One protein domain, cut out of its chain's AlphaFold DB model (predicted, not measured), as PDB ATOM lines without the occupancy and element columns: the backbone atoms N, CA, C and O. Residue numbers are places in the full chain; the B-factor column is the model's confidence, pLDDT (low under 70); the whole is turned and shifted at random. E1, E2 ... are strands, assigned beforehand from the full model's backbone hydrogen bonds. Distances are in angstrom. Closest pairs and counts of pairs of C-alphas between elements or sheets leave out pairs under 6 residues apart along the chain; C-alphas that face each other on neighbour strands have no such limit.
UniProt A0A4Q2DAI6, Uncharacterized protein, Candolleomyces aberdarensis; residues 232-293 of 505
ATOM      1  N   SER A 232     -14.747  45.590 162.450       73.31
ATOM      2  CA  SER A 232     -14.059  46.452 163.425       73.31
ATOM      3  C   SER A 232     -14.711  46.462 164.808       73.31
ATOM      4  O   SER A 232     -14.009  46.428 165.809       73.31
ATOM      5  N   GLU A 233     -16.041  46.475 164.886       71.69
ATOM      6  CA  GLU A 233     -16.782  46.431 166.152       71.69
ATOM      7  C   GLU A 233     -16.717  45.033 166.789       71.69
ATOM      8  O   GLU A 233     -16.612  44.908 168.008       71.69
ATOM      9  N   ALA A 234     -16.710  43.976 165.966       69.75
ATOM     10  CA  ALA A 234     -16.518  42.600 166.417       69.75
ATOM     11  C   ALA A 234     -15.164  42.394 167.097       69.75
ATOM     12  O   ALA A 234     -15.105  41.663 168.083       69.75
ATOM     13  N   ALA A 235     -14.113  43.072 166.616       67.44
ATOM     14  CA  ALA A 235     -12.732  42.916 167.074       67.44
ATOM     15  C   ALA A 235     -12.532  43.102 168.589       67.44
ATOM     16  O   ALA A 235     -11.584  42.552 169.135       67.44
ATOM     17  N   VAL A 236     -13.425  43.821 169.278       66.06
ATOM     18  CA  VAL A 236     -13.355  44.032 170.737       66.06
ATOM     19  C   VAL A 236     -13.857  42.817 171.533       66.06
ATOM     20  O   VAL A 236     -13.427  42.593 172.659       66.06
ATOM     21  N   TYR A 237     -14.763  42.021 170.959       61.09
ATOM     22  CA  TYR A 237     -15.347  40.824 171.593       61.09
ATOM     23  C   TYR A 237     -14.587  39.539 171.267       61.09
ATOM     24  O   TYR A 237     -14.824  38.481 171.850       61.09
ATOM     25  N   LEU A 238     -13.702  39.632 170.286       65.81
ATOM     26  CA  LEU A 238     -12.775  38.594 169.898       65.81
ATOM     27  C   LEU A 238     -11.820  38.324 171.076       65.81
ATOM     28  O   LEU A 238     -11.339  39.289 171.661       65.81
ATOM     29  N   PRO A 239     -11.536  37.062 171.462       63.50
ATOM     30  CA  PRO A 239     -10.503  36.772 172.454       63.50
ATOM     31  C   PRO A 239      -9.197  37.445 172.039       63.50
ATOM     32  O   PRO A 239      -8.570  37.027 171.077       63.50
ATOM     33  N   THR A 240      -8.814  38.519 172.714       65.88
ATOM     34  CA  THR A 240      -7.605  39.276 172.407       65.88
ATOM     35  C   THR A 240      -6.400  38.647 173.091       65.88
ATOM     36  O   THR A 240      -6.527  37.937 174.093       65.88
ATOM     37  N   ALA A 241      -5.206  38.880 172.549       61.91
ATOM     38  CA  ALA A 241      -3.994  38.574 173.300       61.91
ATOM     39  C   ALA A 241      -3.947  39.467 174.558       61.91
ATOM     40  O   ALA A 241      -4.404  40.608 174.521       61.91
ATOM     41  N   ASN A 242      -3.342  38.990 175.654       68.44
ATOM     42  CA  ASN A 242      -3.164  39.767 176.897       68.44
ATOM     43  C   ASN A 242      -2.270  41.022 176.727       68.44
ATOM     44  O   ASN A 242      -1.973  41.708 177.701       68.44
ATOM     45  N   GLU A 243      -1.812  41.306 175.508       78.00
ATOM     46  CA  GLU A 243      -0.954  42.429 175.160       78.00
ATOM     47  C   GLU A 243      -1.767  43.548 174.495       78.00
ATOM     48  O   GLU A 243      -2.471  43.336 173.503       78.00
ATOM     49  N   THR A 244      -1.623  44.765 175.008       80.75
ATOM     50  CA  THR A 244      -2.109  45.993 174.369       80.75
ATOM     51  C   THR A 244      -1.082  46.515 173.360       80.75
ATOM     52  O   THR A 244       0.126  46.420 173.583       80.75
ATOM     53  N   MET A 245      -1.545  47.057 172.234       81.50
ATOM     54  CA  MET A 245      -0.734  47.857 171.313       81.50
ATOM     55  C   MET A 245      -0.385  49.219 171.942       81.50
ATOM     56  O   MET A 245      -0.938  49.599 172.975       81.50
ATOM     57  N   GLU A 246       0.542  49.961 171.327       89.56
ATOM     58  CA  GLU A 246       0.997  51.284 171.806       89.56
ATOM     59  C   GLU A 246      -0.133  52.327 171.884       89.56
ATOM     60  O   GLU A 246      -0.045  53.281 172.653       89.56
ATOM     61  N   ASP A 247      -1.214  52.128 171.127       84.75
ATOM     62  CA  ASP A 247      -2.416  52.968 171.124       84.75
ATOM     63  C   ASP A 247      -3.440  52.590 172.215       84.75
ATOM     64  O   ASP A 247      -4.512  53.192 172.300       84.75
ATOM     65  N   GLY A 248      -3.126  51.598 173.055       80.62
ATOM     66  CA  GLY A 248      -4.005  51.097 174.113       80.62
ATOM     67  C   GLY A 248      -5.105  50.148 173.629       80.62
ATOM     68  O   GLY A 248      -5.885  49.666 174.451       80.62
ATOM     69  N   THR A 249      -5.178  49.838 172.330       77.06
ATOM     70  CA  THR A 249      -6.091  48.809 171.817       77.06
ATOM     71  C   THR A 249      -5.516  47.417 172.063       77.06
ATOM     72  O   THR A 249      -4.303  47.208 172.073       77.06
ATOM     73  N   PHE A 250      -6.370  46.426 172.308       73.12
ATOM     74  CA  PHE A 250      -5.896  45.055 172.474       73.12
ATOM     75  C   PHE A 250      -5.414  44.481 171.141       73.12
ATOM     76  O   PHE A 250      -6.082  44.636 170.116       73.12
ATOM     77  N   LYS A 251      -4.284  43.761 171.151       78.50
ATOM     78  CA  LYS A 251      -3.861  43.030 169.956       78.50
ATOM     79  C   LYS A 251      -4.920  41.975 169.601       78.50
ATOM     80  O   LYS A 251      -5.347  41.227 170.491       78.50
ATOM     81  N   PRO A 252      -5.329  41.873 168.321       73.81
ATOM     82  CA  PRO A 252      -6.166  40.766 167.888       73.81
ATOM     83  C   PRO A 252      -5.436  39.454 168.204       73.81
ATOM     84  O   PRO A 252      -4.198  39.440 168.239       73.81
ATOM     85  N   PRO A 253      -6.160  38.353 168.460       76.06
ATOM     86  CA  PRO A 253      -5.493  37.088 168.709       76.06
ATOM     87  C   PRO A 253      -4.613  36.724 167.520       76.06
ATOM     88  O   PRO A 253      -4.949  37.056 166.375       76.06
ATOM     89  N   PRO A 254      -3.497  36.030 167.785       82.81
ATOM     90  CA  PRO A 254      -2.632  35.576 166.722       82.81
ATOM     91  C   PRO A 254      -3.447  34.731 165.727       82.81
ATOM     92  O   PRO A 254      -4.279  33.920 166.149       82.81
ATOM     93  N   PRO A 255      -3.229  34.915 164.414       87.25
ATOM     94  CA  PRO A 255      -3.850  34.078 163.399       87.25
ATOM     95  C   PRO A 255      -3.560  32.599 163.660       87.25
ATOM     96  O   PRO A 255      -2.461  32.232 164.081       87.25
ATOM     97  N   ILE A 256      -4.531  31.737 163.370       85.50
ATOM     98  CA  ILE A 256      -4.331  30.292 163.456       85.50
ATOM     99  C   ILE A 256      -3.715  29.835 162.137       85.50
ATOM    100  O   ILE A 256      -4.350  29.905 161.084       85.50
ATOM    101  N   SER A 257      -2.469  29.369 162.186       93.00
ATOM    102  CA  SER A 257      -1.816  28.744 161.038       93.00
ATOM    103  C   SER A 257      -2.425  27.369 160.752       93.00
ATOM    104  O   SER A 257      -2.239  26.433 161.528       93.00
ATOM    105  N   CYS A 258      -3.080  27.226 159.602       90.88
ATOM    106  CA  CYS A 258      -3.653  25.969 159.123       90.88
ATOM    107  C   CYS A 258      -3.018  25.565 157.781       90.88
ATOM    108  O   CYS A 258      -2.540  26.410 157.029       90.88
ATOM    109  N   TYR A 259      -3.014  24.272 157.459       93.81
ATOM    110  CA  TYR A 259      -2.526  23.750 156.178       93.81
ATOM    111  C   TYR A 259      -3.712  23.280 155.329       93.81
ATOM    112  O   TYR A 259      -4.503  22.457 155.784       93.81
ATOM    113  N   PHE A 260      -3.842  23.800 154.105       93.81
ATOM    114  CA  PHE A 260      -4.974  23.519 153.212       93.81
ATOM    115  C   PHE A 260      -4.542  22.901 151.888       93.81
ATOM    116  O   PHE A 260      -3.493  23.239 151.348       93.81
ATOM    117  N   GLY A 261      -5.389  22.034 151.335       92.56
ATOM    118  CA  GLY A 261      -5.155  21.339 150.070       92.56
ATOM    119  C   GLY A 261      -4.792  19.860 150.241       92.56
ATOM    120  O   GLY A 261      -4.864  19.328 151.352       92.56
ATOM    121  N   PRO A 262      -4.455  19.170 149.137       90.88
ATOM    122  CA  PRO A 262      -4.068  17.760 149.158       90.88
ATOM    123  C   PRO A 262      -2.872  17.509 150.084       90.88
ATOM    124  O   PRO A 262      -1.983  18.350 150.158       90.88
ATOM    125  N   ILE A 263      -2.808  16.340 150.736       86.69
ATOM    126  CA  ILE A 263      -1.783  15.984 151.748       86.69
ATOM    127  C   ILE A 263      -0.345  16.262 151.268       86.69
ATOM    128  O   ILE A 263       0.481  16.733 152.041       86.69
ATOM    129  N   ASN A 264      -0.061  16.047 149.982       92.62
ATOM    130  CA  ASN A 264       1.279  16.228 149.409       92.62
ATOM    131  C   ASN A 264       1.538  17.632 148.834       92.62
ATOM    132  O   ASN A 264       2.632  17.905 148.350       92.62
ATOM    133  N   SER A 265       0.544  18.518 148.845       93.81
ATOM    134  CA  SER A 265       0.628  19.871 148.285       93.81
ATOM    135  C   SER A 265      -0.132  20.869 149.158       93.81
ATOM    136  O   SER A 265      -0.861  21.731 148.658       93.81
ATOM    137  N   GLN A 266      -0.014  20.710 150.478       95.00
ATOM    138  CA  GLN A 266      -0.685  21.592 151.415       95.00
ATOM    139  C   GLN A 266      -0.022  22.969 151.419       95.00
ATOM    140  O   GLN A 266       1.196  23.101 151.511       95.00
ATOM    141  N   THR A 267      -0.841  24.010 151.364       97.06
ATOM    142  CA  THR A 267      -0.416  25.400 151.479       97.06
ATOM    143  C   THR A 267      -0.741  25.886 152.882       97.06
ATOM    144  O   THR A 267      -1.893  25.824 153.318       97.06
ATOM    145  N   LYS A 268       0.271  26.378 153.597       96.19
ATOM    146  CA  LYS A 268       0.068  27.027 154.892       96.19
ATOM    147  C   LYS A 268      -0.689  28.340 154.681       96.19
ATOM    148  O   LYS A 268      -0.257  29.171 153.884       96.19
ATOM    149  N   ARG A 269      -1.789  28.541 155.400       95.81
ATOM    150  CA  ARG A 269      -2.534  29.799 155.448       95.81
ATOM    151  C   ARG A 269      -2.823  30.164 156.887       95.81
ATOM    152  O   ARG A 269      -3.358  29.367 157.654       95.81
ATOM    153  N   ASP A 270      -2.490  31.395 157.216       94.81
ATOM    154  CA  ASP A 270      -2.826  31.980 158.498       94.81
ATOM    155  C   ASP A 270      -4.265  32.493 158.420       94.81
ATOM    156  O   ASP A 270      -4.591  33.353 157.600       94.81
ATOM    157  N   MET A 271      -5.149  31.899 159.220       89.38
ATOM    158  CA  MET A 271      -6.548  32.297 159.314       89.38
ATOM    159  C   MET A 271      -6.722  33.253 160.482       89.38
ATOM    160  O   MET A 271      -6.557  32.862 161.642       89.38
ATOM    161  N   ASN A 272      -7.111  34.495 160.198       86.88
ATOM    162  CA  ASN A 272      -7.556  35.377 161.266       86.88
ATOM    163  C   ASN A 272      -8.889  34.865 161.818       86.88
ATOM    164  O   ASN A 272      -9.593  34.057 161.203       86.88
ATOM    165  N   MET A 273      -9.252  35.315 163.009       77.19
ATOM    166  CA  MET A 273     -10.564  34.988 163.549       77.19
ATOM    167  C   MET A 273     -11.676  35.612 162.706       77.19
ATOM    168  O   MET A 273     -11.524  36.731 162.215       77.19
ATOM    169  N   LEU A 274     -12.777  34.872 162.540       77.00
ATOM    170  CA  LEU A 274     -13.874  35.136 161.603       77.00
ATOM    171  C   LEU A 274     -13.513  35.051 160.116       77.00
ATOM    172  O   LEU A 274     -14.396  35.260 159.282       77.00
ATOM    173  N   ASP A 275     -12.268  34.733 159.749       85.06
ATOM    174  CA  ASP A 275     -11.961  34.497 158.343       85.06
ATOM    175  C   ASP A 275     -12.662  33.219 157.867       85.06
ATOM    176  O   ASP A 275     -12.707  32.192 158.554       85.06
ATOM    177  N   SER A 276     -13.203  33.306 156.657       87.56
ATOM    178  CA  SER A 276     -13.769  32.189 155.916       87.56
ATOM    179  C   SER A 276     -12.882  31.869 154.721       87.56
ATOM    180  O   SER A 276     -12.421  32.779 154.030       87.56
ATOM    181  N   LEU A 277     -12.690  30.588 154.454       91.38
ATOM    182  CA  LEU A 277     -11.856  30.091 153.378       91.38
ATOM    183  C   LEU A 277     -12.632  29.108 152.512       91.38
ATOM    184  O   LEU A 277     -13.029  28.041 152.984       91.38
ATOM    185  N   ALA A 278     -12.823  29.448 151.239       93.25
ATOM    186  CA  ALA A 278     -13.429  28.538 150.281       93.25
ATOM    187  C   ALA A 278     -12.428  27.430 149.921       93.25
ATOM    188  O   ALA A 278     -11.349  27.696 149.392       93.25
ATOM    189  N   MET A 279     -12.788  26.169 150.170       92.50
ATOM    190  CA  MET A 279     -11.912  25.036 149.851       92.50
ATOM    191  C   MET A 279     -11.721  24.845 148.345       92.50
ATOM    192  O   MET A 279     -10.749  24.206 147.947       92.50
ATOM    193  N   SER A 280     -12.580  25.450 147.517       94.81
ATOM    194  CA  SER A 280     -12.425  25.521 146.062       94.81
ATOM    195  C   SER A 280     -11.098  26.148 145.618       94.81
ATOM    196  O   SER A 280     -10.617  25.830 144.536       94.81
ATOM    197  N   GLU A 281     -10.478  27.000 146.447       96.06
ATOM    198  CA  GLU A 281      -9.154  27.584 146.172       96.06
ATOM    199  C   GLU A 281      -8.030  26.532 146.156       96.06
ATOM    200  O   GLU A 281      -7.023  26.720 145.478       96.06
ATOM    201  N   TYR A 282      -8.203  25.414 146.872       94.12
ATOM    202  CA  TYR A 282      -7.209  24.335 146.971       94.12
ATOM    203  C   TYR A 282      -7.665  23.030 146.320       94.12
ATOM    204  O   TYR A 282      -6.843  22.197 145.943       94.12
ATOM    205  N   LEU A 283      -8.978  22.832 146.226       92.62
ATOM    206  CA  LEU A 283      -9.638  21.650 145.691       92.62
ATOM    207  C   LEU A 283     -10.788  22.141 144.799       92.62
ATOM    208  O   LEU A 283     -11.880  22.332 145.325       92.62
ATOM    209  N   PRO A 284     -10.581  22.354 143.483       92.44
ATOM    210  CA  PRO A 284     -11.547  23.031 142.603       92.44
ATOM    211  C   PRO A 284     -12.969  22.451 142.605       92.44
ATOM    212  O   PRO A 284     -13.930  23.164 142.337       92.44
ATOM    213  N   GLU A 285     -13.112  21.166 142.925       89.69
ATOM    214  CA  GLU A 285     -14.398  20.460 143.002       89.69
ATOM    215  C   GLU A 285     -15.109  20.628 144.360       89.69
ATOM    216  O   GLU A 285     -16.277  20.271 144.508       89.69
ATOM    217  N   SER A 286     -14.416  21.160 145.370       81.88
ATOM    218  CA  SER A 286     -14.930  21.302 146.728       81.88
ATOM    219  C   SER A 286     -15.829  22.525 146.862       81.88
ATOM    220  O   SER A 286     -15.432  23.648 146.565       81.88
ATOM    221  N   GLN A 287     -17.030  22.313 147.398       82.44
ATOM    222  CA  GLN A 287     -17.965  23.376 147.788       82.44
ATOM    223  C   GLN A 287     -17.871  23.720 149.285       82.44
ATOM    224  O   GLN A 287     -18.675  24.496 149.797       82.44
ATOM    225  N   ALA A 288     -16.928  23.112 150.010       77.88
ATOM    226  CA  ALA A 288     -16.786  23.321 151.444       77.88
ATOM    227  C   ALA A 288     -16.185  24.700 151.762       77.88
ATOM    228  O   ALA A 288     -15.372  25.238 151.008       77.88
ATOM    229  N   CYS A 289     -16.547  25.243 152.922       84.50
ATOM    230  CA  CYS A 289     -15.980  26.472 153.468       84.50
ATOM    231  C   CYS A 289     -15.451  26.191 154.879       84.50
ATOM    232  O   CYS A 289     -16.139  25.558 155.679       84.50
ATOM    233  N   VAL A 290     -14.231  26.636 155.174       83.94
ATOM    234  CA  VAL A 290     -13.629  26.563 156.512       83.94
ATOM    235  C   VAL A 290     -13.771  27.926 157.174       83.94
ATOM    236  O   VAL A 290     -13.494  28.941 156.544       83.94
ATOM    237  N   PHE A 291     -14.196  27.964 158.434       83.19
ATOM    238  CA  PHE A 291     -14.442  29.204 159.167       83.19
ATOM    239  C   PHE A 291     -13.825  29.151 160.566       83.19
ATOM    240  O   PHE A 291     -13.961  28.147 161.266       83.19
ATOM    241  N   ASN A 292     -13.171  30.238 160.981       80.06
ATOM    242  CA  ASN A 292     -12.606  30.387 162.324       80.06
ATOM    243  C   ASN A 292     -13.616  31.075 163.269       80.06
ATOM    244  O   ASN A 292     -13.795  32.293 163.208       80.06
ATOM    245  N   ALA A 293     -14.305  30.302 164.116       66.31
ATOM    246  CA  ALA A 293     -15.428  30.773 164.937       66.31
ATOM    247  C   ALA A 293     -15.030  31.521 166.227       66.31
ATOM    248  O   ALA A 293     -13.943  31.339 166.769       66.31
TER     249      ALA A 293
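What this domain is: This is residues 232 to 293 of the 505 residues of an uncharacterized protein of Candolleomyces aberdarensis (UniProt A0A4Q2DAI6). Little regular structure is here: two small hairpins, E1 with E2 and E3 with E4, stand across a gap at one end of a loose rod, and residues 232 to 255, without named elements, reach to the other end. The printed part has 62 residues, no named helix and strands E1, E2, E3, E4 in two antiparallel sheets, all strand by class with 16 residues in strands. The radius of gyration of the C-alphas is 14.7 A, the spans 44 by 22 by 14 A.

How they stand to each other: Start at the hairpin of E1, residues 256 to 260, and E2, residues 267 to 271, antiparallel at 146 degrees; look for N 258 and O 269, within hydrogen-bond range at 2.9 A. E3, residues 276 to 278, and E4, residues 289 to 291, form an antiparallel hairpin at 162 degrees, with N 277 and O 290 in that range at 2.8 A. E2 and E3 meet only through their tight link. E2 and E4 are only just apart, closest 8.5 A.

Where its parts are: Find C-alpha 256 at (-4.331, 30.292, 163.456); E1 runs 12.3 A from there, E2 12.1 A, E3 6.7 A, and E4 6.5 A to C-alpha 291 at (-14.442, 29.204, 159.167).

The domain as a whole: The farthest C-alphas, of Glu 246 and Glu 285, are 44.9 A apart. The printed part has no cut, and no link is long. The model's pLDDT is under 70 at residues 234 to 242 and 293.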